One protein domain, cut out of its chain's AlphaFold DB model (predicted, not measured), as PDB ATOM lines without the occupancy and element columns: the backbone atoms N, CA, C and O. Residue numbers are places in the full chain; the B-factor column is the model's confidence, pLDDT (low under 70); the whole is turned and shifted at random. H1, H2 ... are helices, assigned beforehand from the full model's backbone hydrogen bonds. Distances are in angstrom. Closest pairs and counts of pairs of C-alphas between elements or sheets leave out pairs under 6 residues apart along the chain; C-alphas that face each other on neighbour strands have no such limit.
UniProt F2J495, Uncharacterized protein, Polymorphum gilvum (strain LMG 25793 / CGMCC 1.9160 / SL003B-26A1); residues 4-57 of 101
ATOM      1  N   ASP A   4      13.541 -19.911  46.719       84.94
ATOM      2  CA  ASP A   4      12.658 -19.296  47.717       84.94
ATOM      3  C   ASP A   4      11.185 -19.341  47.329       84.94
ATOM      4  O   ASP A   4      10.332 -19.673  48.149       84.94
ATOM      5  N   ALA A   5      10.867 -19.098  46.064       83.06
ATOM      6  CA  ALA A   5       9.483 -19.141  45.622       83.06
ATOM      7  C   ALA A   5       8.984 -20.588  45.394       83.06
ATOM      8  O   ALA A   5       7.776 -20.834  45.429       83.06
ATOM      9  N   ILE A   6       9.886 -21.581  45.260       83.62
ATOM     10  CA  ILE A   6       9.507 -23.007  45.340       83.62
ATOM     11  C   ILE A   6       9.097 -23.324  46.779       83.62
ATOM     12  O   ILE A   6       8.024 -23.889  46.993       83.62
ATOM     13  N   ARG A   7       9.897 -22.905  47.766       87.69
ATOM     14  CA  ARG A   7       9.582 -23.077  49.194       87.69
ATOM     15  C   ARG A   7       8.264 -22.424  49.578       87.69
ATOM     16  O   ARG A   7       7.454 -23.051  50.257       87.69
ATOM     17  N   GLU A   8       8.045 -21.188  49.134       86.75
ATOM     18  CA  GLU A   8       6.819 -20.439  49.407       86.75
ATOM     19  C   GLU A   8       5.596 -21.176  48.854       86.75
ATOM     20  O   GLU A   8       4.622 -21.387  49.576       86.75
ATOM     21  N   ARG A   9       5.676 -21.685  47.616       84.94
ATOM     22  CA  ARG A   9       4.589 -22.476  47.023       84.94
ATOM     23  C   ARG A   9       4.340 -23.797  47.744       84.94
ATOM     24  O   ARG A   9       3.188 -24.211  47.852       84.94
ATOM     25  N   LEU A  10       5.391 -24.468  48.203       86.88
ATOM     26  CA  LEU A  10       5.267 -25.704  48.976       86.88
ATOM     27  C   LEU A  10       4.771 -25.454  50.407       86.88
ATOM     28  O   LEU A  10       4.451 -26.411  51.107       86.88
ATOM     29  N   GLY A  11       4.725 -24.197  50.864       87.56
ATOM     30  CA  GLY A  11       4.467 -23.865  52.265       87.56
ATOM     31  C   GLY A  11       5.572 -24.374  53.197       87.56
ATOM     32  O   GLY A  11       5.313 -24.651  54.367       87.56
ATOM     33  N   ARG A  12       6.797 -24.538  52.678       87.69
ATOM     34  CA  ARG A  12       7.939 -25.157  53.368       87.69
ATOM     35  C   ARG A  12       9.175 -24.250  53.363       87.69
ATOM     36  O   ARG A  12      10.185 -24.584  52.742       87.69
ATOM     37  N   PRO A  13       9.122 -23.096  54.060       87.50
ATOM     38  CA  PRO A  13      10.263 -22.185  54.181       87.50
ATOM     39  C   PRO A  13      11.431 -22.777  54.987       87.50
ATOM     40  O   PRO A  13      12.514 -22.207  55.000       87.50
ATOM     41  N   ASP A  14      11.218 -23.901  55.675       87.88
ATOM     42  CA  ASP A  14      12.208 -24.601  56.493       87.88
ATOM     43  C   ASP A  14      13.193 -25.471  55.692       87.88
ATOM     44  O   ASP A  14      14.185 -25.928  56.259       87.88
ATOM     45  N   LEU A  15      12.927 -25.731  54.407       90.19
ATOM     46  CA  LEU A  15      13.778 -26.579  53.566       90.19
ATOM     47  C   LEU A  15      15.010 -25.816  53.071       90.19
ATOM     48  O   LEU A  15      14.876 -24.760  52.460       90.19
ATOM     49  N   ASP A  16      16.209 -26.364  53.256       91.56
ATOM     50  CA  ASP A  16      17.424 -25.832  52.624       91.56
ATOM     51  C   ASP A  16      17.506 -26.197  51.123       91.56
ATOM     52  O   ASP A  16      16.735 -27.020  50.624       91.56
ATOM     53  N   ASP A  17      18.389 -25.523  50.372       91.38
ATOM     54  CA  ASP A  17      18.508 -25.709  48.912       91.38
ATOM     55  C   ASP A  17      18.914 -27.147  48.558       91.38
ATOM     56  O   ASP A  17      18.397 -27.722  47.602       91.38
ATOM     57  N   ALA A  18      19.813 -27.741  49.345       92.00
ATOM     58  CA  ALA A  18      20.332 -29.085  49.107       92.00
ATOM     59  C   ALA A  18      19.242 -30.155  49.271       92.00
ATOM     60  O   ALA A  18      19.109 -31.048  48.432       92.00
ATOM     61  N   THR A  19      18.426 -30.041  50.319       92.50
ATOM     62  CA  THR A  19      17.285 -30.927  50.563       92.50
ATOM     63  C   THR A  19      16.264 -30.792  49.442       92.50
ATOM     64  O   THR A  19      15.788 -31.795  48.919       92.50
ATOM     65  N   LEU A  20      15.959 -29.559  49.028       91.56
ATOM     66  CA  LEU A  20      15.005 -29.314  47.951       91.56
ATOM     67  C   LEU A  20      15.481 -29.906  46.616       91.56
ATOM     68  O   LEU A  20      14.700 -30.578  45.945       91.56
ATOM     69  N   LEU A  21      16.756 -29.716  46.258       92.88
ATOM     70  CA  LEU A  21      17.357 -30.319  45.065       92.88
ATOM     71  C   LEU A  21      17.335 -31.847  45.119       92.88
ATOM     72  O   LEU A  21      17.005 -32.480  44.120       92.88
ATOM     73  N   THR A  22      17.610 -32.433  46.283       94.31
ATOM     74  CA  THR A  22      17.549 -33.888  46.478       94.31
ATOM     75  C   THR A  22      16.129 -34.408  46.244       94.31
ATOM     76  O   THR A  22      15.934 -35.296  45.419       94.31
ATOM     77  N   CYS A  23      15.118 -33.791  46.867       93.94
ATOM     78  CA  CYS A  23      13.714 -34.150  46.645       93.94
ATOM     79  C   CYS A  23      13.300 -33.993  45.171       93.94
ATOM     80  O   CYS A  23      12.532 -34.802  44.649       93.94
ATOM     81  N   MET A  24      13.791 -32.953  44.489       92.12
ATOM     82  CA  MET A  24      13.534 -32.748  43.061       92.12
ATOM     83  C   MET A  24      14.181 -33.837  42.207       92.12
ATOM     84  O   MET A  24      13.519 -34.365  41.318       92.12
ATOM     85  N   ALA A  25      15.433 -34.200  42.485       93.06
ATOM     86  CA  ALA A  25      16.140 -35.263  41.779       93.06
ATOM     87  C   ALA A  25      15.442 -36.621  41.957       93.06
ATOM     88  O   ALA A  25      15.253 -37.349  40.985       93.06
ATOM     89  N   GLU A  26      14.984 -36.932  43.171       94.06
ATOM     90  CA  GLU A  26      14.208 -38.144  43.456       94.06
ATOM     91  C   GLU A  26      12.886 -38.175  42.678       94.06
ATOM     92  O   GLU A  26      12.555 -39.188  42.060       94.06
ATOM     93  N   ALA A  27      12.149 -37.061  42.646       93.50
ATOM     94  CA  ALA A  27      10.902 -36.968  41.891       93.50
ATOM     95  C   ALA A  27      11.127 -37.083  40.375       93.50
ATOM     96  O   ALA A  27      10.378 -37.778  39.694       93.50
ATOM     97  N   ILE A  28      12.169 -36.443  39.841       92.06
ATOM     98  CA  ILE A  28      12.576 -36.555  38.432       92.06
ATOM     99  C   ILE A  28      12.895 -38.011  38.078       92.06
ATOM    100  O   ILE A  28      12.390 -38.517  37.074       92.06
ATOM    101  N   ALA A  29      13.681 -38.692  38.918       92.44
ATOM    102  CA  ALA A  29      14.041 -40.090  38.722       92.44
ATOM    103  C   ALA A  29      12.807 -41.005  38.767       92.44
ATOM    104  O   ALA A  29      12.652 -41.871  37.908       92.44
ATOM    105  N   ALA A  30      11.892 -40.778  39.714       92.75
ATOM    106  CA  ALA A  30      10.641 -41.529  39.821       92.75
ATOM    107  C   ALA A  30       9.706 -41.309  38.618       92.75
ATOM    108  O   ALA A  30       8.985 -42.222  38.216       92.75
ATOM    109  N   LEU A  31       9.728 -40.111  38.032       90.62
ATOM    110  CA  LEU A  31       8.968 -39.763  36.829       90.62
ATOM    111  C   LEU A  31       9.654 -40.208  35.525       90.62
ATOM    112  O   LEU A  31       9.043 -40.102  34.463       90.62
ATOM    113  N   GLY A  32      10.898 -40.700  35.586       90.38
ATOM    114  CA  GLY A  32      11.665 -41.131  34.415       90.38
ATOM    115  C   GLY A  32      12.014 -39.992  33.452       90.38
ATOM    116  O   GLY A  32      12.057 -40.207  32.242       90.38
ATOM    117  N   LEU A  33      12.208 -38.774  33.966       88.12
ATOM    118  CA  LEU A  33      12.522 -37.601  33.147       88.12
ATOM    119  C   LEU A  33      14.031 -37.492  32.894       88.12
ATOM    120  O   LEU A  33      14.830 -37.589  33.822       88.12
ATOM    121  N   ASP A  34      14.411 -37.214  31.649       88.25
ATOM    122  CA  ASP A  34      15.804 -36.983  31.243       88.25
ATOM    123  C   ASP A  34      16.179 -35.498  31.403       88.25
ATOM    124  O   ASP A  34      16.342 -34.750  30.437       88.25
ATOM    125  N   VAL A  35      16.181 -35.021  32.650       86.94
ATOM    126  CA  VAL A  35      16.497 -33.628  33.003       86.94
ATOM    127  C   VAL A  35      17.115 -33.565  34.396       86.94
ATOM    128  O   VAL A  35      16.727 -34.325  35.276       86.94
ATOM    129  N   SER A  36      18.062 -32.654  34.627       87.56
ATOM    130  CA  SER A  36      18.630 -32.447  35.965       87.56
ATOM    131  C   SER A  36      17.724 -31.578  36.847       87.56
ATOM    132  O   SER A  36      16.934 -30.764  36.356       87.56
ATOM    133  N   ALA A  37      17.846 -31.720  38.170       86.62
ATOM    134  CA  ALA A  37      17.106 -30.893  39.122       86.62
ATOM    135  C   ALA A  37      17.513 -29.412  39.022       86.62
ATOM    136  O   ALA A  37      16.668 -28.524  39.145       86.62
ATOM    137  N   GLU A  38      18.786 -29.143  38.742       86.56
ATOM    138  CA  GLU A  38      19.373 -27.815  38.597       86.56
ATOM    139  C   GLU A  38      18.861 -27.103  37.339       86.56
ATOM    140  O   GLU A  38      18.416 -25.952  37.410       86.56
ATOM    141  N   ASP A  39      18.822 -27.794  36.196       84.75
ATOM    142  CA  ASP A  39      18.246 -27.257  34.954       84.75
ATOM    143  C   ASP A  39      16.750 -26.971  35.135       84.75
ATOM    144  O   ASP A  39      16.202 -25.937  34.710       84.75
ATOM    145  N   LEU A  40      16.082 -27.878  35.849       80.44
ATOM    146  CA  LEU A  40      14.689 -27.766  36.242       80.44
ATOM    147  C   LEU A  40      14.460 -26.776  37.398       80.44
ATOM    148  O   LEU A  40      13.310 -26.491  37.718       80.44
ATOM    149  N   ALA A  41      15.500 -26.145  37.943       80.06
ATOM    150  CA  ALA A  41      15.395 -24.967  38.799       80.06
ATOM    151  C   ALA A  41      15.684 -23.667  38.022       80.06
ATOM    152  O   ALA A  41      14.929 -22.700  38.141       80.06
ATOM    153  N   ALA A  42      16.657 -23.668  37.104       80.75
ATOM    154  CA  ALA A  42      17.169 -22.472  36.417       80.75
ATOM    155  C   ALA A  42      16.232 -21.836  35.357       80.75
ATOM    156  O   ALA A  42      16.136 -20.614  35.258       80.75
ATOM    157  N   ARG A  43      15.507 -22.636  34.566       71.44
ATOM    158  CA  ARG A  43      14.493 -22.165  33.587       71.44
ATOM    159  C   ARG A  43      13.313 -21.352  34.189       71.44
ATOM    160  O   ARG A  43      12.952 -21.513  35.356       71.44
ATOM    161  N   PRO A  44      12.666 -20.472  33.403       67.81
ATOM    162  CA  PRO A  44      11.407 -19.820  33.776       67.81
ATOM    163  C   PRO A  44      10.230 -20.811  33.882       67.81
ATOM    164  O   PRO A  44      10.278 -21.929  33.382       67.81
ATOM    165  N   TRP A  45       9.176 -20.414  34.600       63.03
ATOM    166  CA  TRP A  45       8.212 -21.323  35.245       63.03
ATOM    167  C   TRP A  45       6.999 -21.745  34.394       63.03
ATOM    168  O   TRP A  45       5.962 -22.115  34.945       63.03
ATOM    169  N   ASP A  46       7.126 -21.715  33.069       66.75
ATOM    170  CA  ASP A  46       6.034 -22.056  32.141       66.75
ATOM    171  C   ASP A  46       6.153 -23.464  31.533       66.75
ATOM    172  O   ASP A  46       5.548 -23.787  30.517       66.75
ATOM    173  N   ASP A  47       6.939 -24.331  32.169       71.44
ATOM    174  CA  ASP A  47       7.106 -25.714  31.739       71.44
ATOM    175  C   ASP A  47       6.208 -26.638  32.575       71.44
ATOM    176  O   ASP A  47       6.365 -26.756  33.798       71.44
ATOM    177  N   GLN A  48       5.248 -27.297  31.919       79.31
ATOM    178  CA  GLN A  48       4.346 -28.283  32.525       79.31
ATOM    179  C   GLN A  48       5.127 -29.363  33.298       79.31
ATOM    180  O   GLN A  48       4.668 -29.812  34.353       79.31
ATOM    181  N   GLY A  49       6.343 -29.697  32.840       77.69
ATOM    182  CA  GLY A  49       7.249 -30.636  33.502       77.69
ATOM    183  C   GLY A  49       7.623 -30.234  34.932       77.69
ATOM    184  O   GLY A  49       7.618 -31.074  35.828       77.69
ATOM    185  N   ARG A  50       7.838 -28.942  35.216       77.62
ATOM    186  CA  ARG A  50       8.115 -28.485  36.592       77.62
ATOM    187  C   ARG A  50       6.933 -28.636  37.519       77.62
ATOM    188  O   ARG A  50       7.118 -28.987  38.679       77.62
ATOM    189  N   ARG A  51       5.725 -28.337  37.038       83.19
ATOM    190  CA  ARG A  51       4.511 -28.483  37.853       83.19
ATOM    191  C   ARG A  51       4.301 -29.943  38.229       83.19
ATOM    192  O   ARG A  51       3.972 -30.211  39.380       83.19
ATOM    193  N   LEU A  52       4.557 -30.849  37.285       85.38
ATOM    194  CA  LEU A  52       4.534 -32.286  37.525       85.38
ATOM    195  C   LEU A  52       5.560 -32.678  38.598       85.38
ATOM    196  O   LEU A  52       5.166 -33.216  39.627       85.38
ATOM    197  N   VAL A  53       6.837 -32.321  38.423       88.69
ATOM    198  CA  VAL A  53       7.897 -32.645  39.398       88.69
ATOM    199  C   VAL A  53       7.563 -32.103  40.789       88.69
ATOM    200  O   VAL A  53       7.597 -32.855  41.757       88.69
ATOM    201  N   VAL A  54       7.167 -30.829  40.894       88.19
ATOM    202  CA  VAL A  54       6.814 -30.191  42.175       88.19
ATOM    203  C   VAL A  54       5.634 -30.893  42.855       88.19
ATOM    204  O   VAL A  54       5.614 -31.001  44.078       88.19
ATOM    205  N   SER A  55       4.664 -31.398  42.086       88.69
ATOM    206  CA  SER A  55       3.519 -32.144  42.628       88.69
ATOM    207  C   SER A  55       3.870 -33.548  43.131       88.69
ATOM    208  O   SER A  55       3.113 -34.119  43.910       88.69
ATOM    209  N   CYS A  56       5.019 -34.084  42.712       90.81
ATOM    210  CA  CYS A  56       5.490 -35.425  43.053       90.81
ATOM    211  C   CYS A  56       6.593 -35.425  44.123       90.81
ATOM    212  O   CYS A  56       7.153 -36.479  44.413       90.81
ATOM    213  N   LEU A  57       6.923 -34.270  44.708       92.56
ATOM    214  CA  LEU A  57       7.980 -34.182  45.713       92.56
ATOM    215  C   LEU A  57       7.596 -34.930  46.992       92.56
ATOM    216  O   LEU A  57       6.613 -34.598  47.659       92.56
TER     217      LEU A  57
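This is residues 4 to 57 of the 101 residues of an uncharacterized protein of Polymorphum gilvum (strain LMG 25793 / CGMCC 1.9160 / SL003B-26A1) (UniProt F2J495). One long helix, H2, runs along one side of a small domain, and the three short helices H1, H3 and H4 lie on one side of it. H1 is set off toward the end where H2 begins, H4 packs steeply across H2, and residues 42 to 48, of which 42 belongs to H3 and 48 to H4, stick out. The printed part has 54 residues, of which 34 are in the four named helices H1, H2, H3 and H4, in that order along the chain; there is no named strand, and the class is all helix. The whole is compact, radius of gyration of the C-alphas 10.3 A, spanning 28 by 21 by 17 A.

H1, residues 4 to 10, is only just apart from H2, residues 17 to 31, at 8.4 A. H3, residues 39 to 42, is near H2. H4, residues 48 to 55, touches H2, the closest C-alphas being those of Ala 27 and Val 53, 5.8 A apart; they run opposite ways at a steep tilt of 68 degrees, only just short of about perpendicular. H3 and H4 are close but not clearly touching, with C-alphas 40 and 50 closest at 6.6 A. Every O i to N i+4 pair is within hydrogen-bond range in H1, H2 and H4; H3 is too short for one.

H1 begins at C-alpha 4 (12.658, -19.296, 47.717) and is 9.9 A long. H2 measures 20.8 A, H3 5.1 A and H4 10.8 A, ending at C-alpha 55 (3.519, -32.144, 42.628).

The farthest C-alphas, of Asp 14 and Asp 34, are 28.4 A apart. The printed part has no cut, and no link is long. Residues 44 to 46 have pLDDT under 70.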